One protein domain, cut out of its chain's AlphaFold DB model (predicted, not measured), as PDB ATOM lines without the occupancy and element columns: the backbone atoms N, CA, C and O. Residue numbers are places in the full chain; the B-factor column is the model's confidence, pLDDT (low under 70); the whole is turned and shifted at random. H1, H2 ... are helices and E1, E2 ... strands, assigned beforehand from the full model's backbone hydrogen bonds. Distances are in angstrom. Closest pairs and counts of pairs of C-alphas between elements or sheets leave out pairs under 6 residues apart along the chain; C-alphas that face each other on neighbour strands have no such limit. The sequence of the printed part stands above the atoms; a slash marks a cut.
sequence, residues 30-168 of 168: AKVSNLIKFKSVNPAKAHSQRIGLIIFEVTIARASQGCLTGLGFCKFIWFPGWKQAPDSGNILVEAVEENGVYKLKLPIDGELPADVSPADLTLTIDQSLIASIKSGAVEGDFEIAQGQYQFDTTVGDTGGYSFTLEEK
ATOM      1  N   ALA A  30     335.750 110.890 329.012       59.41
ATOM      2  CA  ALA A  30     334.743 110.119 328.285       59.41
ATOM      3  C   ALA A  30     333.476 109.808 329.108       59.41
ATOM      4  O   ALA A  30     332.392 109.643 328.549       59.41
ATOM      5  N   LYS A  31     333.576 109.689 330.437       63.47
ATOM      6  CA  LYS A  31     332.405 109.540 331.314       63.47
ATOM      7  C   LYS A  31     331.686 110.885 331.430       63.47
ATOM      8  O   LYS A  31     330.483 110.942 331.197       63.47
ATOM      9  N   VAL A  32     332.427 111.969 331.665       64.06
ATOM     10  CA  VAL A  32     331.887 113.339 331.740       64.06
ATOM     11  C   VAL A  32     331.219 113.754 330.423       64.06
ATOM     12  O   VAL A  32     330.117 114.299 330.437       64.06
ATOM     13  N   SER A  33     331.814 113.405 329.279       62.47
ATOM     14  CA  SER A  33     331.295 113.737 327.946       62.47
ATOM     15  C   SER A  33     329.932 113.142 327.622       62.47
ATOM     16  O   SER A  33     329.173 113.703 326.839       62.47
ATOM     17  N   ASN A  34     329.649 111.967 328.178       63.50
ATOM     18  CA  ASN A  34     328.386 111.270 327.973       63.50
ATOM     19  C   ASN A  34     327.307 111.734 328.960       63.50
ATOM     20  O   ASN A  34     326.124 111.487 328.729       63.50
ATOM     21  N   LEU A  35     327.715 112.385 330.052       67.19
ATOM     22  CA  LEU A  35     326.831 112.842 331.121       67.19
ATOM     23  C   LEU A  35     326.410 114.300 330.930       67.19
ATOM     24  O   LEU A  35     325.260 114.633 331.205       67.19
ATOM     25  N   ILE A  36     327.305 115.155 330.433       73.06
ATOM     26  CA  ILE A  36     327.020 116.577 330.242       73.06
ATOM     27  C   ILE A  36     326.510 116.820 328.828       73.06
ATOM     28  O   ILE A  36     327.216 116.632 327.838       73.06
ATOM     29  N   LYS A  37     325.274 117.301 328.746       78.38
ATOM     30  CA  LYS A  37     324.717 117.902 327.536       78.38
ATOM     31  C   LYS A  37     324.714 119.406 327.708       78.38
ATOM     32  O   LYS A  37     324.599 119.894 328.826       78.38
ATOM     33  N   PHE A  38     324.815 120.140 326.610       80.81
ATOM     34  CA  PHE A  38     324.722 121.591 326.645       80.81
ATOM     35  C   PHE A  38     323.411 122.065 326.049       80.81
ATOM     36  O   PHE A  38     322.924 121.515 325.056       80.81
ATOM     37  N   LYS A  39     322.854 123.110 326.654       82.69
ATOM     38  CA  LYS A  39     321.631 123.731 326.172       82.69
ATOM     39  C   LYS A  39     321.944 124.501 324.894       82.69
ATOM     40  O   LYS A  39     322.901 125.267 324.830       82.69
ATOM     41  N   SER A  40     321.113 124.287 323.880       79.25
ATOM     42  CA  SER A  40     321.247 124.922 322.570       79.25
ATOM     43  C   SER A  40     320.141 125.950 322.347       79.25
ATOM     44  O   SER A  40     318.995 125.762 322.772       79.25
ATOM     45  N   VAL A  41     320.465 127.038 321.656       76.62
ATOM     46  CA  VAL A  41     319.493 128.022 321.172       76.62
ATOM     47  C   VAL A  41     318.717 127.440 319.989       76.62
ATOM     48  O   VAL A  41     319.274 126.783 319.119       76.62
ATOM     49  N   ASN A  42     317.411 127.705 319.919       76.44
ATOM     50  CA  ASN A  42     316.597 127.298 318.773       76.44
ATOM     51  C   ASN A  42     316.976 128.116 317.508       76.44
ATOM     52  O   ASN A  42     316.818 129.345 317.534       76.44
ATOM     53  N   PRO A  43     317.387 127.468 316.394       71.75
ATOM     54  CA  PRO A  43     317.780 128.139 315.148       71.75
ATOM     55  C   PRO A  43     316.730 129.112 314.593       71.75
ATOM     56  O   PRO A  43     317.055 130.229 314.186       71.75
ATOM     57  N   ALA A  44     315.455 128.712 314.598       72.38
ATOM     58  CA  ALA A  44     314.364 129.505 314.036       72.38
ATOM     59  C   ALA A  44     314.103 130.768 314.867       72.38
ATOM     60  O   ALA A  44     313.865 131.847 314.316       72.38
ATOM     61  N   LYS A  45     314.208 130.653 316.198       72.50
ATOM     62  CA  LYS A  45     314.084 131.796 317.109       72.50
ATOM     63  C   LYS A  45     315.204 132.804 316.856       72.50
ATOM     64  O   LYS A  45     314.912 133.976 316.629       72.50
ATOM     65  N   ALA A  46     316.453 132.342 316.829       69.75
ATOM     66  CA  ALA A  46     317.611 133.204 316.614       69.75
ATOM     67  C   ALA A  46     317.541 133.968 315.286       69.75
ATOM     68  O   ALA A  46     317.771 135.177 315.261       69.75
ATOM     69  N   HIS A  47     317.127 133.289 314.211       68.69
ATOM     70  CA  HIS A  47     316.937 133.915 312.904       68.69
ATOM     71  C   HIS A  47     315.855 135.008 312.935       68.69
ATOM     72  O   HIS A  47     316.086 136.132 312.492       68.69
ATOM     73  N   SER A  48     314.685 134.713 313.516       71.50
ATOM     74  CA  SER A  48     313.576 135.678 313.599       71.50
ATOM     75  C   SER A  48     313.907 136.924 314.432       71.50
ATOM     76  O   SER A  48     313.415 138.011 314.138       71.50
ATOM     77  N   GLN A  49     314.761 136.773 315.445       69.50
ATOM     78  CA  GLN A  49     315.164 137.842 316.362       69.50
ATOM     79  C   GLN A  49     316.484 138.515 315.957       69.50
ATOM     80  O   GLN A  49     316.908 139.455 316.621       69.50
ATOM     81  N   ARG A  50     317.115 138.070 314.856       68.38
ATOM     82  CA  ARG A  50     318.423 138.550 314.368       68.38
ATOM     83  C   ARG A  50     319.522 138.505 315.435       68.38
ATOM     84  O   ARG A  50     320.403 139.361 315.457       68.38
ATOM     85  N   ILE A  51     319.475 137.496 316.296       66.62
ATOM     86  CA  ILE A  51     320.467 137.287 317.352       66.62
ATOM     87  C   ILE A  51     321.776 136.808 316.711       66.62
ATOM     88  O   ILE A  51     321.762 135.939 315.836       66.62
ATOM     89  N   GLY A  52     322.907 137.381 317.126       65.81
ATOM     90  CA  GLY A  52     324.227 136.860 316.774       65.81
ATOM     91  C   GLY A  52     324.471 135.534 317.491       65.81
ATOM     92  O   GLY A  52     324.418 135.484 318.717       65.81
ATOM     93  N   LEU A  53     324.708 134.459 316.738       68.50
ATOM     94  CA  LEU A  53     324.968 133.141 317.307       68.50
ATOM     95  C   LEU A  53     326.439 132.767 317.156       68.50
ATOM     96  O   LEU A  53     327.013 132.855 316.071       68.50
ATOM     97  N   ILE A  54     327.010 132.232 318.225       66.44
ATOM     98  CA  ILE A  54     328.199 131.395 318.149       66.44
ATOM     99  C   ILE A  54     327.730 129.953 318.020       66.44
ATOM    100  O   ILE A  54     326.973 129.437 318.845       66.44
ATOM    101  N   ILE A  55     328.187 129.300 316.959       63.84
ATOM    102  CA  ILE A  55     327.948 127.887 316.707       63.84
ATOM    103  C   ILE A  55     329.218 127.148 317.063       63.84
ATOM    104  O   ILE A  55     330.304 127.471 316.578       63.84
ATOM    105  N   PHE A  56     329.070 126.149 317.910       64.69
ATOM    106  CA  PHE A  56     330.167 125.320 318.346       64.69
ATOM    107  C   PHE A  56     329.853 123.877 318.000       64.69
ATOM    108  O   PHE A  56     328.749 123.364 318.204       64.69
ATOM    109  N   GLU A  57     330.865 123.233 317.447       55.19
ATOM    110  CA  GLU A  57     330.880 121.798 317.261       55.19
ATOM    111  C   GLU A  57     331.634 121.226 318.460       55.19
ATOM    112  O   GLU A  57     332.862 121.315 318.558       55.19
ATOM    113  N   VAL A  58     330.884 120.701 319.432       55.41
ATOM    114  CA  VAL A  58     331.484 120.052 320.599       55.41
ATOM    115  C   VAL A  58     331.932 118.663 320.181       55.41
ATOM    116  O   VAL A  58     331.108 117.788 319.930       55.41
ATOM    117  N   THR A  59     333.242 118.448 320.134       53.78
ATOM    118  CA  THR A  59     333.816 117.111 319.981       53.78
ATOM    119  C   THR A  59     334.683 116.833 321.194       53.78
ATOM    120  O   THR A  59     335.724 117.453 321.375       53.78
ATOM    121  N   ILE A  60     334.234 115.909 322.041       52.16
ATOM    122  CA  ILE A  60     334.898 115.607 323.308       52.16
ATOM    123  C   ILE A  60     335.893 114.456 323.113       52.16
ATOM    124  O   ILE A  60     335.531 113.408 322.579       52.16
ATOM    125  N   ALA A  61     337.131 114.649 323.583       49.09
ATOM    126  CA  ALA A  61     338.154 113.617 323.766       49.09
ATOM    127  C   ALA A  61     338.523 112.776 322.518       49.09
ATOM    128  O   ALA A  61     338.413 111.544 322.524       49.09
ATOM    129  N   ARG A  62     339.054 113.399 321.452       44.06
ATOM    130  CA  ARG A  62     339.782 112.655 320.401       44.06
ATOM    131  C   ARG A  62     340.915 113.451 319.757       44.06
ATOM    132  O   ARG A  62     340.705 114.552 319.273       44.06
ATOM    133  N   ALA A  63     342.064 112.790 319.597       42.41
ATOM    134  CA  ALA A  63     343.215 113.264 318.820       42.41
ATOM    135  C   ALA A  63     342.931 113.467 317.313       42.41
ATOM    136  O   ALA A  63     343.773 113.970 316.569       42.41
ATOM    137  N   SER A  64     341.765 113.042 316.816       42.28
ATOM    138  CA  SER A  64     341.395 113.222 315.414       42.28
ATOM    139  C   SER A  64     340.679 114.558 315.237       42.28
ATOM    140  O   SER A  64     339.566 114.700 315.732       42.28
ATOM    141  N   GLN A  65     341.300 115.458 314.466       48.41
ATOM    142  CA  GLN A  65     340.883 116.834 314.124       48.41
ATOM    143  C   GLN A  65     341.505 117.983 314.944       48.41
ATOM    144  O   GLN A  65     340.979 119.087 314.938       48.41
ATOM    145  N   GLY A  66     342.672 117.770 315.565       53.22
ATOM    146  CA  GLY A  66     343.486 118.866 316.122       53.22
ATOM    147  C   GLY A  66     343.227 119.206 317.593       53.22
ATOM    148  O   GLY A  66     343.936 120.042 318.142       53.22
ATOM    149  N   CYS A  67     342.284 118.519 318.239       55.19
ATOM    150  CA  CYS A  67     342.162 118.483 319.694       55.19
ATOM    151  C   CYS A  67     343.279 117.611 320.285       55.19
ATOM    152  O   CYS A  67     343.470 116.475 319.844       55.19
ATOM    153  N   LEU A  68     344.051 118.151 321.228       55.44
ATOM    154  CA  LEU A  68     345.249 117.507 321.767       55.44
ATOM    155  C   LEU A  68     344.953 116.801 323.097       55.44
ATOM    156  O   LEU A  68     345.487 115.708 323.304       55.44
ATOM    157  N   THR A  69     344.082 117.350 323.958       54.75
ATOM    158  CA  THR A  69     343.777 116.789 325.288       54.75
ATOM    159  C   THR A  69     342.402 117.189 325.855       54.75
ATOM    160  O   THR A  69     341.936 118.300 325.653       54.75
ATOM    161  N   GLY A  70     341.776 116.309 326.651       55.81
ATOM    162  CA  GLY A  70     340.707 116.686 327.590       55.81
ATOM    163  C   GLY A  70     339.266 116.787 327.058       55.81
ATOM    164  O   GLY A  70     338.965 116.570 325.879       55.81
ATOM    165  N   LEU A  71     338.354 117.133 327.977       56.62
ATOM    166  CA  LEU A  71     337.016 117.665 327.692       56.62
ATOM    167  C   LEU A  71     337.151 119.098 327.156       56.62
ATOM    168  O   LEU A  71     337.530 119.993 327.908       56.62
ATOM    169  N   GLY A  72     336.828 119.330 325.881       59.69
ATOM    170  CA  GLY A  72     337.058 120.627 325.242       59.69
ATOM    171  C   GLY A  72     336.276 120.853 323.952       59.69
ATOM    172  O   GLY A  72     335.444 120.035 323.553       59.69
ATOM    173  N   PHE A  73     336.547 121.981 323.298       63.31
ATOM    174  CA  PHE A  73     335.947 122.343 322.015       63.31
ATOM    175  C   PHE A  73     336.989 122.325 320.899       63.31
ATOM    176  O   PHE A  73     338.058 122.912 321.041       63.31
ATOM    177  N   CYS A  74     336.643 121.717 319.763       59.06
ATOM    178  CA  CYS A  74     337.561 121.598 318.627       59.06
ATOM    179  C   CYS A  74     337.345 122.671 317.552       59.06
ATOM    180  O   CYS A  74     338.245 122.923 316.752       59.06
ATOM    181  N   LYS A  75     336.157 123.293 317.490       60.69
ATOM    182  CA  LYS A  75     335.840 124.277 316.450       60.69
ATOM    183  C   LYS A  75     334.721 125.231 316.851       60.69
ATOM    184  O   LYS A  75     333.696 124.821 317.392       60.69
ATOM    185  N   PHE A  76     334.907 126.495 316.481       66.94
ATOM    186  CA  PHE A  76     333.948 127.577 316.671       66.94
ATOM    187  C   PHE A  76     333.725 128.266 315.340       66.94
ATOM    188  O   PHE A  76     334.670 128.521 314.591       66.94
ATOM    189  N   ILE A  77     332.468 128.556 315.034       63.69
ATOM    190  CA  ILE A  77     332.095 129.349 313.871       63.69
ATOM    191  C   ILE A  77     331.045 130.351 314.323       63.69
ATOM    192  O   ILE A  77     329.971 129.981 314.797       63.69
ATOM    193  N   TRP A  78     331.329 131.636 314.137       65.31
ATOM    194  CA  TRP A  78     330.306 132.655 314.294       65.31
ATOM    195  C   TRP A  78     329.305 132.566 313.141       65.31
ATOM    196  O   TRP A  78     329.687 132.624 311.968       65.31
ATOM    197  N   PHE A  79     328.018 132.467 313.461       63.41
ATOM    198  CA  PHE A  79     326.952 132.601 312.480       63.41
ATOM    199  C   PHE A  79     326.171 133.882 312.737       63.41
ATOM    200  O   PHE A  79     325.569 134.069 313.796       63.41
ATOM    201  N   PRO A  80     326.132 134.785 311.752       61.59
ATOM    202  CA  PRO A  80     325.385 136.004 311.931       61.59
ATOM    203  C   PRO A  80     323.879 135.717 311.845       61.59
ATOM    204  O   PRO A  80     323.452 134.868 311.060       61.59
ATOM    205  N   GLY A  81     323.068 136.475 312.590       58.25
ATOM    206  CA  GLY A  81     321.616 136.263 312.717       58.25
ATOM    207  C   GLY A  81     320.798 136.343 311.417       58.25
ATOM    208  O   GLY A  81     319.606 136.054 311.420       58.25
ATOM    209  N   TRP A  82     321.416 136.713 310.291       57.06
ATOM    210  CA  TRP A  82     320.808 136.728 308.955       57.06
ATOM    211  C   TRP A  82     321.062 135.459 308.130       57.06
ATOM    212  O   TRP A  82     320.450 135.296 307.075       57.06
ATOM    213  N   LYS A  83     321.936 134.553 308.582       64.38
ATOM    214  CA  LYS A  83     322.123 133.232 307.966       64.38
ATOM    215  C   LYS A  83     321.327 132.181 308.732       64.38
ATOM    216  O   LYS A  83     321.156 132.286 309.944       64.38
ATOM    217  N   GLN A  84     320.848 131.161 308.025       65.75
ATOM    218  CA  GLN A  84     320.275 129.984 308.669       65.75
ATOM    219  C   GLN A  84     321.394 129.238 309.410       65.75
ATOM    220  O   GLN A  84     322.446 128.964 308.826       65.75
ATOM    221  N   ALA A  85     321.185 128.957 310.696       65.12
ATOM    222  CA  ALA A  85     322.094 128.111 311.461       65.12
ATOM    223  C   ALA A  85     321.985 126.646 310.977       65.12
ATOM    224  O   ALA A  85     320.921 126.256 310.498       65.12
ATOM    225  N   PRO A  86     323.051 125.831 311.065       65.88
ATOM    226  CA  PRO A  86     323.018 124.422 310.688       65.88
ATOM    227  C   PRO A  86     321.988 123.643 311.510       65.88
ATOM    228  O   PRO A  86     321.864 123.850 312.716       65.88
ATOM    229  N   ASP A  87     321.305 122.700 310.863       58.41
ATOM    230  CA  ASP A  87     320.175 121.978 311.458       58.41
ATOM    231  C   ASP A  87     320.577 120.759 312.320       58.41
ATOM    232  O   ASP A  87     319.713 120.161 312.962       58.41
ATOM    233  N   SER A  88     321.854 120.343 312.370       58.00
ATOM    234  CA  SER A  88     322.244 119.159 313.156       58.00
ATOM    235  C   SER A  88     323.679 119.169 313.694       58.00
ATOM    236  O   SER A  88     324.571 119.816 313.145       58.00
ATOM    237  N   GLY A  89     323.874 118.459 314.814       59.28
ATOM    238  CA  GLY A  89     325.173 118.149 315.437       59.28
ATOM    239  C   GLY A  89     325.870 119.299 316.167       59.28
ATOM    240  O   GLY A  89     326.740 119.053 316.996       59.28
ATOM    241  N   ASN A  90     325.470 120.539 315.897       68.06
ATOM    242  CA  ASN A  90     326.052 121.724 316.502       68.06
ATOM    243  C   ASN A  90     325.234 122.195 317.695       68.06
ATOM    244  O   ASN A  90     324.009 122.047 317.741       68.06
ATOM    245  N   ILE A  91     325.917 122.832 318.630       74.62
ATOM    246  CA  ILE A  91     325.273 123.518 319.733       74.62
ATOM    247  C   ILE A  91     325.379 125.021 319.447       74.62
ATOM    248  O   ILE A  91     326.371 125.513 318.905       74.62
ATOM    249  N   LEU A  92     324.288 125.732 319.709       75.19
ATOM    250  CA  LEU A  92     324.112 127.140 319.381       75.19
ATOM    251  C   LEU A  92     324.039 127.928 320.673       75.19
ATOM    252  O   LEU A  92     323.229 127.601 321.537       75.19
ATOM    253  N   VAL A  93     324.847 128.973 320.797       78.00
ATOM    254  CA  VAL A  93     324.866 129.839 321.974       78.00
ATOM    255  C   VAL A  93     324.904 131.279 321.516       78.00
ATOM    256  O   VAL A  93     325.526 131.640 320.521       78.00
ATOM    257  N   GLU A  94     324.192 132.104 322.260       77.12
ATOM    258  CA  GLU A  94     324.172 133.542 322.093       77.12
ATOM    259  C   GLU A  94     325.381 134.175 322.794       77.12
ATOM    260  O   GLU A  94     325.696 133.847 323.940       77.12
ATOM    261  N   ALA A  95     326.052 135.095 322.103       78.50
ATOM    262  CA  ALA A  95     326.985 136.000 322.758       78.50
ATOM    263  C   ALA A  95     326.187 137.119 323.436       78.50
ATOM    264  O   ALA A  95     325.335 137.743 322.805       78.50
ATOM    265  N   VAL A  96     326.478 137.380 324.705       80.12
ATOM    266  CA  VAL A  96     325.786 138.384 325.514       80.12
ATOM    267  C   VAL A  96     326.776 139.472 325.897       80.12
ATOM    268  O   VAL A  96     327.885 139.177 326.335       80.12
ATOM    269  N   GLU A  97     326.380 140.729 325.748       81.06
ATOM    270  CA  GLU A  97     327.148 141.857 326.268       81.06
ATOM    271  C   GLU A  97     326.783 142.098 327.740       81.06
ATOM    272  O   GLU A  97     325.625 142.347 328.081       81.06
ATOM    273  N   GLU A  98     327.775 142.035 328.625       83.56
ATOM    274  CA  GLU A  98     327.635 142.325 330.051       83.56
ATOM    275  C   GLU A  98     328.661 143.378 330.460       83.56
ATOM    276  O   GLU A  98     329.864 143.134 330.412       83.56
ATOM    277  N   ASN A  99     328.195 144.547 330.909       86.81
ATOM    278  CA  ASN A  99     329.058 145.651 331.349       86.81
ATOM    279  C   ASN A  99     330.114 146.063 330.298       86.81
ATOM    280  O   ASN A  99     331.256 146.349 330.653       86.81
ATOM    281  N   GLY A 100     329.742 146.075 329.013       80.69
ATOM    282  CA  GLY A 100     330.645 146.422 327.909       80.69
ATOM    283  C   GLY A 100     331.612 145.307 327.501       80.69
ATOM    284  O   GLY A 100     332.502 145.545 326.691       80.69
ATOM    285  N   VAL A 101     331.463 144.102 328.057       84.06
ATOM    286  CA  VAL A 101     332.281 142.934 327.722       84.06
ATOM    287  C   VAL A 101     331.396 141.873 327.089       84.06
ATOM    288  O   VAL A 101     330.402 141.446 327.679       84.06
ATOM    289  N   TYR A 102     331.773 141.413 325.901       83.44
ATOM    290  CA  TYR A 102     331.095 140.290 325.270       83.44
ATOM    291  C   TYR A 102     331.506 138.982 325.937       83.44
ATOM    292  O   TYR A 102     332.691 138.684 326.106       83.44
ATOM    293  N   LYS A 103     330.511 138.179 326.302       86.50
ATOM    294  CA  LYS A 103     330.700 136.857 326.883       86.50
ATOM    295  C   LYS A 103     329.904 135.809 326.136       86.50
ATOM    296  O   LYS A 103     328.764 136.027 325.734       86.50
ATOM    297  N   LEU A 104     330.487 134.626 326.036       84.06
ATOM    298  CA  LEU A 104     329.795 133.409 325.658       84.06
ATOM    299  C   LEU A 104     329.406 132.661 326.934       84.06
ATOM    300  O   LEU A 104     330.257 132.406 327.786       84.06
ATOM    301  N   LYS A 105     328.130 132.297 327.069       87.31
ATOM    302  CA  LYS A 105     327.639 131.486 328.190       87.31
ATOM    303  C   LYS A 105     327.128 130.153 327.687       87.31
ATOM    304  O   LYS A 105     326.171 130.110 326.925       87.31
ATOM    305  N   LEU A 106     327.725 129.074 328.166       84.56
ATOM    306  CA  LEU A 106     327.371 127.718 327.803       84.56
ATOM    307  C   LEU A 106     326.720 126.984 328.984       84.56
ATOM    308  O   LEU A 106     327.424 126.311 329.738       84.56
ATOM    309  N   PRO A 107     325.397 127.106 329.163       88.12
ATOM    310  CA  PRO A 107     324.679 126.345 330.172       88.12
ATOM    311  C   PRO A 107     324.583 124.863 329.799       88.12
ATOM    312  O   PRO A 107     324.446 124.505 328.623       88.12
ATOM    313  N   ILE A 108     324.607 123.997 330.809       87.25
ATOM    314  CA  ILE A 108     324.314 122.574 330.628       87.25
ATOM    315  C   ILE A 108     322.801 122.345 330.485       87.25
ATOM    316  O   ILE A 108     321.980 123.146 330.931       87.25
ATOM    317  N   ASP A 109     322.422 121.256 329.827       85.38
ATOM    318  CA  ASP A 109     321.040 120.805 329.694       85.38
ATOM    319  C   ASP A 109     320.764 119.699 330.717       85.38
ATOM    320  O   ASP A 109     321.218 118.563 330.558       85.38
ATOM    321  N   GLY A 110     320.039 120.052 331.780       83.69
ATOM    322  CA  GLY A 110     319.740 119.168 332.907       83.69
ATOM    323  C   GLY A 110     320.666 119.358 334.111       83.69
ATOM    324  O   GLY A 110     321.573 120.187 334.099       83.69
ATOM    325  N   GLU A 111     320.384 118.616 335.179       83.81
ATOM    326  CA  GLU A 111     321.162 118.649 336.421       83.81
ATOM    327  C   GLU A 111     322.434 117.798 336.311       83.81
ATOM    328  O   GLU A 111     322.474 116.799 335.586       83.81
ATOM    329  N   LEU A 112     323.467 118.172 337.070       82.69
ATOM    330  CA  LEU A 112     324.653 117.336 337.222       82.69
ATOM    331  C   LEU A 112     324.297 116.032 337.956       82.69
ATOM    332  O   LEU A 112     323.528 116.062 338.922       82.69
ATOM    333  N   PRO A 113     324.870 114.883 337.552       80.44
ATOM    334  CA  PRO A 113     324.758 113.651 338.322       80.44
ATOM    335  C   PRO A 113     325.241 113.852 339.766       80.44
ATOM    336  O   PRO A 113     326.212 114.564 340.007       80.44
ATOM    337  N   ALA A 114     324.583 113.207 340.732       80.38
ATOM    338  CA  ALA A 114     324.851 113.412 342.161       80.38
ATOM    339  C   ALA A 114     326.285 113.042 342.599       80.38
ATOM    340  O   ALA A 114     326.726 113.449 343.673       80.38
ATOM    341  N   ASP A 115     326.996 112.251 341.797       79.31
ATOM    342  CA  ASP A 115     328.383 111.833 341.993       79.31
ATOM    343  C   ASP A 115     329.410 112.744 341.298       79.31
ATOM    344  O   ASP A 115     330.610 112.503 341.419       79.31
ATOM    345  N   VAL A 116     328.966 113.791 340.599       77.81
ATOM    346  CA  VAL A 116     329.829 114.746 339.894       77.81
ATOM    347  C   VAL A 116     329.853 116.070 340.651       77.81
ATOM    348  O   VAL A 116     328.857 116.791 340.709       77.81
ATOM    349  N   SER A 117     331.009 116.420 341.218       83.62
ATOM    350  CA  SER A 117     331.212 117.739 341.820       83.62
ATOM    351  C   SER A 117     331.487 118.784 340.734       83.62
ATOM    352  O   SER A 117     332.316 118.531 339.859       83.62
ATOM    353  N   PRO A 118     330.904 119.997 340.811       84.50
ATOM    354  CA  PRO A 118     331.281 121.114 339.941       84.50
ATOM    355  C   PRO A 118     332.788 121.407 339.921       84.50
ATOM    356  O   PRO A 118     333.321 121.796 338.891       84.50
ATOM    357  N   ALA A 119     333.486 121.189 341.041       83.62
ATOM    358  CA  ALA A 119     334.929 121.416 341.141       83.62
ATOM    359  C   ALA A 119     335.766 120.433 340.302       83.62
ATOM    360  O   ALA A 119     336.913 120.730 339.979       83.62
ATOM    361  N   ASP A 120     335.193 119.283 339.943       79.06
ATOM    362  CA  ASP A 120     335.845 118.273 339.106       79.06
ATOM    363  C   ASP A 120     335.589 118.528 337.610       79.06
ATOM    364  O   ASP A 120     336.138 117.847 336.743       79.06
ATOM    365  N   LEU A 121     334.752 119.520 337.286       80.31
ATOM    366  CA  LEU A 121     334.370 119.873 335.927       80.31
ATOM    367  C   LEU A 121     335.218 121.037 335.426       80.31
ATOM    368  O   LEU A 121     334.901 122.213 335.611       80.31
ATOM    369  N   THR A 122     336.309 120.685 334.755       81.06
ATOM    370  CA  THR A 122     337.150 121.637 334.031       81.06
ATOM    371  C   THR A 122     337.005 121.415 332.536       81.06
ATOM    372  O   THR A 122     337.235 120.316 332.033       81.06
ATOM    373  N   LEU A 123     336.671 122.481 331.815       78.94
ATOM    374  CA  LEU A 123     336.682 122.490 330.364       78.94
ATOM    375  C   LEU A 123     338.006 123.063 329.860       78.94
ATOM    376  O   LEU A 123     338.442 124.119 330.308       78.94
ATOM    377  N   THR A 124     338.637 122.383 328.908       77.19
ATOM    378  CA  THR A 124     339.920 122.792 328.330       77.19
ATOM    379  C   THR A 124     339.739 123.307 326.906       77.19
ATOM    380  O   THR A 124     339.055 122.704 326.081       77.19
ATOM    381  N   ILE A 125     340.373 124.437 326.612       76.50
ATOM    382  CA  ILE A 125     340.549 124.978 325.268       76.50
ATOM    383  C   ILE A 125     342.037 124.871 324.941       76.50
ATOM    384  O   ILE A 125     342.847 125.642 325.454       76.50
ATOM    385  N   ASP A 126     342.392 123.889 324.111       69.19
ATOM    386  CA  ASP A 126     343.791 123.545 323.812       69.19
ATOM    387  C   ASP A 126     344.517 124.608 322.973       69.19
ATOM    388  O   ASP A 126     345.743 124.689 322.995       69.19
ATOM    389  N   GLN A 127     343.776 125.387 322.184       72.31
ATOM    390  CA  GLN A 127     344.307 126.437 321.319       72.31
ATOM    391  C   GLN A 127     343.338 127.605 321.304       72.31
ATOM    392  O   GLN A 127     342.131 127.390 321.332       72.31
ATOM    393  N   SER A 128     343.863 128.826 321.228       77.50
ATOM    394  CA  SER A 128     343.038 130.018 321.085       77.50
ATOM    395  C   SER A 128     342.206 129.957 319.812       77.50
ATOM    396  O   SER A 128     342.676 129.534 318.752       77.50
ATOM    397  N   LEU A 129     340.964 130.409 319.912       73.44
ATOM    398  CA  LEU A 129     339.975 130.260 318.854       73.44
ATOM    399  C   LEU A 129     339.560 131.634 318.391       73.44
ATOM    400  O   LEU A 129     339.059 132.422 319.186       73.44
ATOM    401  N   ILE A 130     339.762 131.901 317.107       74.81
ATOM    402  CA  ILE A 130     339.494 133.206 316.518       74.81
ATOM    403  C   ILE A 130     338.250 133.103 315.644       74.81
ATOM    404  O   ILE A 130     338.161 132.244 314.762       74.81
ATOM    405  N   ALA A 131     337.301 134.002 315.871       68.75
ATOM    406  CA  ALA A 131     336.108 134.168 315.065       68.75
ATOM    407  C   ALA A 131     336.072 135.580 314.472       68.75
ATOM    408  O   ALA A 131     335.891 136.560 315.187       68.75
ATOM    409  N   SER A 132     336.201 135.674 313.149       67.44
ATOM    410  CA  SER A 132     336.027 136.931 312.421       67.44
ATOM    411  C   SER A 132     334.551 137.226 312.188       67.44
ATOM    412  O   SER A 132     333.846 136.457 311.522       67.44
ATOM    413  N   ILE A 133     334.088 138.371 312.670       69.62
ATOM    414  CA  ILE A 133     332.715 138.838 312.521       69.62
ATOM    415  C   ILE A 133     332.707 140.018 311.554       69.62
ATOM    416  O   ILE A 133     333.406 141.005 311.738       69.62
ATOM    417  N   LYS A 134     331.890 139.911 310.507       62.16
ATOM    418  CA  LYS A 134     331.638 140.986 309.534       62.16
ATOM    419  C   LYS A 134     330.139 141.199 309.394       62.16
ATOM    420  O   LYS A 134     329.559 140.918 308.344       62.16
ATOM    421  N   SER A 135     329.470 141.535 310.496       55.25
ATOM    422  CA  SER A 135     328.010 141.575 310.536       55.25
ATOM    423  C   SER A 135     327.474 142.724 311.379       55.25
ATOM    424  O   SER A 135     327.052 142.515 312.513       55.25
ATOM    425  N   GLY A 136     327.340 143.893 310.751       60.34
ATOM    426  CA  GLY A 136     326.447 144.979 311.164       60.34
ATOM    427  C   GLY A 136     326.639 145.475 312.600       60.34
ATOM    428  O   GLY A 136     327.333 146.456 312.812       60.34
ATOM    429  N   ALA A 137     325.965 144.835 313.562       56.75
ATOM    430  CA  ALA A 137     325.981 145.207 314.978       56.75
ATOM    431  C   ALA A 137     327.283 144.828 315.708       56.75
ATOM    432  O   ALA A 137     327.590 145.430 316.728       56.75
ATOM    433  N   VAL A 138     328.030 143.849 315.191       64.06
ATOM    434  CA  VAL A 138     329.337 143.440 315.716       64.06
ATOM    435  C   VAL A 138     330.258 143.185 314.523       64.06
ATOM    436  O   VAL A 138     329.903 142.450 313.593       64.06
ATOM    437  N   GLU A 139     331.426 143.815 314.521       71.88
ATOM    438  CA  GLU A 139     332.458 143.654 313.499       71.88
ATOM    439  C   GLU A 139     333.823 143.648 314.186       71.88
ATOM    440  O   GLU A 139     334.057 144.467 315.066       71.88
ATOM    441  N   GLY A 140     334.682 142.696 313.828       75.50
ATOM    442  CA  GLY A 140     335.968 142.491 314.491       75.50
ATOM    443  C   GLY A 140     336.360 141.021 314.557       75.50
ATOM    444  O   GLY A 140     335.551 140.132 314.269       75.50
ATOM    445  N   ASP A 141     337.611 140.770 314.920       79.88
ATOM    446  CA  ASP A 141     338.095 139.433 315.240       79.88
ATOM    447  C   ASP A 141     337.975 139.234 316.750       79.88
ATOM    448  O   ASP A 141     338.476 140.039 317.529       79.88
ATOM    449  N   PHE A 142     337.292 138.168 317.160       80.56
ATOM    450  CA  PHE A 142     337.109 137.831 318.567       80.56
ATOM    451  C   PHE A 142     337.851 136.548 318.895       80.56
ATOM    452  O   PHE A 142     337.747 135.560 318.164       80.56
ATOM    453  N   GLU A 143     338.570 136.557 320.007       84.62
ATOM    454  CA  GLU A 143     339.300 135.417 320.533       84.62
ATOM    455  C   GLU A 143     338.615 134.855 321.780       84.62
ATOM    456  O   GLU A 143     338.204 135.592 322.677       84.62
ATOM    457  N   ILE A 144     338.539 133.527 321.848       83.69
ATOM    458  CA  ILE A 144     338.439 132.804 323.114       83.69
ATOM    459  C   ILE A 144     339.825 132.241 323.409       83.69
ATOM    460  O   ILE A 144     340.347 131.435 322.631       83.69
ATOM    461  N   ALA A 145     340.414 132.675 324.520       85.06
ATOM    462  CA  ALA A 145     341.768 132.299 324.892       85.06
ATOM    463  C   ALA A 145     341.887 130.794 325.176       85.06
ATOM    464  O   ALA A 145     340.996 130.175 325.772       85.06
ATOM    465  N   GLN A 146     343.028 130.213 324.804       84.50
ATOM    466  CA  GLN A 146     343.423 128.899 325.311       84.50
ATOM    467  C   GLN A 146     343.476 128.892 326.843       84.50
ATOM    468  O   GLN A 146     343.893 129.870 327.469       84.50
ATOM    469  N   GLY A 147     343.100 127.772 327.454       83.94
ATOM    470  CA  GLY A 147     343.155 127.631 328.903       83.94
ATOM    471  C   GLY A 147     342.142 126.653 329.472       83.94
ATOM    472  O   GLY A 147     341.493 125.893 328.757       83.94
ATOM    473  N   GLN A 148     342.035 126.684 330.796       84.06
ATOM    474  CA  GLN A 148     341.107 125.870 331.568       84.06
ATOM    475  C   GLN A 148     340.014 126.753 332.161       84.06
ATOM    476  O   GLN A 148     340.295 127.756 332.815       84.06
ATOM    477  N   TYR A 149     338.772 126.344 331.949       86.62
ATOM    478  CA  TYR A 149     337.572 127.050 332.361       86.62
ATOM    479  C   TYR A 149     336.831 126.188 333.371       86.62
ATOM    480  O   TYR A 149     336.429 125.062 333.077       86.62
ATOM    481  N   GLN A 150     336.689 126.719 334.579       89.88
ATOM    482  CA  GLN A 150     335.983 126.044 335.657       89.88
ATOM    483  C   GLN A 150     334.477 126.135 335.447       89.88
ATOM    484  O   GLN A 150     333.973 127.122 334.902       89.88
ATOM    485  N   PHE A 151     333.768 125.108 335.901       89.88
ATOM    486  CA  PHE A 151     332.318 125.125 335.919       89.88
ATOM    487  C   PHE A 151     331.798 126.248 336.825       89.88
ATOM    488  O   PHE A 151     332.182 126.377 337.988       89.88
ATOM    489  N   ASP A 152     330.888 127.046 336.284       92.25
ATOM    490  CA  ASP A 152     330.237 128.162 336.946       92.25
ATOM    491  C   ASP A 152     328.764 127.819 337.186       92.25
ATOM    492  O   ASP A 152     327.951 127.727 336.263       92.25
ATOM    493  N   THR A 153     328.403 127.654 338.457       90.94
ATOM    494  CA  THR A 153     327.032 127.346 338.885       90.94
ATOM    495  C   THR A 153     326.043 128.487 338.627       90.94
ATOM    496  O   THR A 153     324.845 128.290 338.786       90.94
ATOM    497  N   THR A 154     326.514 129.684 338.265       91.38
ATOM    498  CA  THR A 154     325.674 130.859 337.980       91.38
ATOM    499  C   THR A 154     325.286 130.984 336.503       91.38
ATOM    500  O   THR A 154     324.491 131.854 336.132       91.38
ATOM    501  N   VAL A 155     325.825 130.124 335.633       88.94
ATOM    502  CA  VAL A 155     325.510 130.123 334.200       88.94
ATOM    503  C   VAL A 155     324.220 129.343 333.943       88.94
ATOM    504  O   VAL A 155     324.208 128.119 333.926       88.94
ATOM    505  N   GLY A 156     323.122 130.056 333.683       85.56
ATOM    506  CA  GLY A 156     321.809 129.431 333.486       85.56
ATOM    507  C   GLY A 156     321.248 128.827 334.779       85.56
ATOM    508  O   GLY A 156     321.679 129.183 335.870       85.56
ATOM    509  N   ASP A 157     320.273 127.926 334.651       87.62
ATOM    510  CA  ASP A 157     319.560 127.365 335.812       87.62
ATOM    511  C   ASP A 157     320.333 126.225 336.495       87.62
ATOM    512  O   ASP A 157     320.151 125.961 337.680       87.62
ATOM    513  N   THR A 158     321.185 125.534 335.738       88.62
ATOM    514  CA  THR A 158     321.875 124.302 336.151       88.62
ATOM    515  C   THR A 158     323.399 124.436 336.145       88.62
ATOM    516  O   THR A 158     324.106 123.471 336.428       88.62
ATOM    517  N   GLY A 159     323.912 125.635 335.863       91.19
ATOM    518  CA  GLY A 159     325.336 125.918 335.721       91.19
ATOM    519  C   GLY A 159     325.874 125.661 334.311       91.19
ATOM    520  O   GLY A 159     325.163 125.243 333.392       91.19
ATOM    521  N   GLY A 160     327.155 125.952 334.116       90.56
ATOM    522  CA  GLY A 160     327.784 125.872 332.806       90.56
ATOM    523  C   GLY A 160     329.165 126.500 332.764       90.56
ATOM    524  O   GLY A 160     329.882 126.511 333.756       90.56
ATOM    525  N   TYR A 161     329.536 127.035 331.606       88.75
ATOM    526  CA  TYR A 161     330.828 127.689 331.395       88.75
ATOM    527  C   TYR A 161     330.636 129.102 330.849       88.75
ATOM    528  O   TYR A 161     329.710 129.353 330.076       88.75
ATOM    529  N   SER A 162     331.515 130.028 331.229       89.81
ATOM    530  CA  SER A 162     331.533 131.387 330.689       89.81
ATOM    531  C   SER A 162     332.900 131.706 330.098       89.81
ATOM    532  O   SER A 162     333.928 131.462 330.725       89.81
ATOM    533  N   PHE A 163     332.892 132.271 328.896       87.31
ATOM    534  CA  PHE A 163     334.086 132.681 328.168       87.31
ATOM    535  C   PHE A 163     333.982 134.169 327.876       87.31
ATOM    536  O   PHE A 163     332.950 134.629 327.387       87.31
ATOM    537  N   THR A 164     335.040 134.915 328.158       89.00
ATOM    538  CA  THR A 164     335.165 136.292 327.682       89.00
ATOM    539  C   THR A 164     335.598 136.262 326.221       89.00
ATOM    540  O   THR A 164     336.481 135.486 325.865       89.00
ATOM    541  N   LEU A 165     334.961 137.081 325.385       84.25
ATOM    542  CA  LEU A 165     335.397 137.318 324.013       84.25
ATOM    543  C   LEU A 165     336.319 138.536 324.006       84.25
ATOM    544  O   LEU A 165     335.896 139.633 324.374       84.25
ATOM    545  N   GLU A 166     337.567 138.335 323.601       85.69
ATOM    546  CA  GLU A 166     338.570 139.397 323.512       85.69
ATOM    547  C   GLU A 166     338.671 139.895 322.071       85.69
ATOM    548  O   GLU A 166     338.805 139.097 321.147       85.69
ATOM    549  N   GLU A 167     338.579 141.208 321.866       81.06
ATOM    550  CA  GLU A 167     338.790 141.815 320.549       81.06
ATOM    551  C   GLU A 167     340.286 141.775 320.190       81.06
ATOM    552  O   GLU A 167     341.137 142.091 321.029       81.06
ATOM    553  N   LYS A 168     340.597 141.357 318.960       73.56
ATOM    554  CA  LYS A 168     341.960 141.214 318.428       73.56
ATOM    555  C   LYS A 168     342.441 142.398 317.602       73.56
ATOM    556  O   LYS A 168     341.646 142.939 316.806       73.56
TER     557      LYS A 168
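What this domain is: This is residues 30 to 168 of the 168 residues of an uncharacterized protein of Epilithonimonas vandammei (UniProt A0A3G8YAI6). A strongly curled sheet of five strands, E2 E1 E3 E4 E9, wraps partway round the core, and the hairpin E6 and E7 crosses its open side, making a loose sandwich that is nearly closed into a barrel. The ribbon E5 and E8 sits near E9 at one end, and the short helices H1 and H2 lie at the outside. The printed part has 139 residues, with named elements in the order H1 H2 E1 E2 E3 E4 E5 E6 E7 E8 E9; the three sheets are antiparallel. The class is mostly strand, with under half of the residues in named elements. The whole is compact, with a radius of gyration of the C-alphas of 14.8 A and spans of 45 by 32 by 29 A.

Where its parts are: The largest sheet holds E2, residues 75 to 79; E1, residues 53 to 57; E3, residues 91 to 98 and 21.6 A long; E4, residues 101 to 107 and 18.4 A long; and E9, residues 160 to 164. E6, residues 129 to 135, is 18.4 A long, and E7, residues 138 to 144, is 15.8 A long. E5 has residues 122 to 125 and E8 residues 147 to 150. H1 has residues 30 to 35 and H2 residues 43 to 49. C-alpha 30 is at (334.743, 110.119, 328.285), C-alpha 91 at (325.273, 123.518, 319.733) and C-alpha 164 at (335.165, 136.292, 327.682).

How they stand to each other: The sheet E2 E1 E3 E4 E9 is strongly twisted, with E2 and E9 as edge strands. E2 and E1, a hairpin, have N 55 and O 77 2.9 A apart, within hydrogen-bond range. E3 is staggered: its residues 91 to 94 pair with E1, N 54 to O 93 at 2.8 A, and its residues 95 to 98 with E4, N 96 to O 103 at 2.8 A. E4 and E9 have N 104 and O 163 at 2.8 A. The sheet E6 E7, with N 131 and O 142 at 2.8 A, is face to face with it, the strands at 52 degrees; the closest C-alphas of E2 and E6, Trp 78 and Ala 131, are 6.0 A apart. Residues 142 to 143 of E7 also pair antiparallel with residues 166 to 167. E7 runs on into E8 at 88 degrees. E8 and E5 have N 123 and O 149 at 2.9 A, and the closest C-alphas of E8 and E9, Tyr 149 and Tyr 161, are 6.8 A apart. H2 only grazes the large sheet with its residues 43 to 47. H1 is apart from H2 and from the strands. In H2 every O i to N i+4 pair is within hydrogen-bond range; in H1, 1 of 2 is.

The domain as a whole: The farthest C-alphas, those of Asp 115 and Gly 136, are 45.3 A apart. The printed part has no cut and ends at the chain's last residue, 168. The links E1 to E2, E2 to E3 and E4 to E5 are long. The mean pLDDT of the printed part is 73.0; 59 residues are under 70, among them residues 49 to 90.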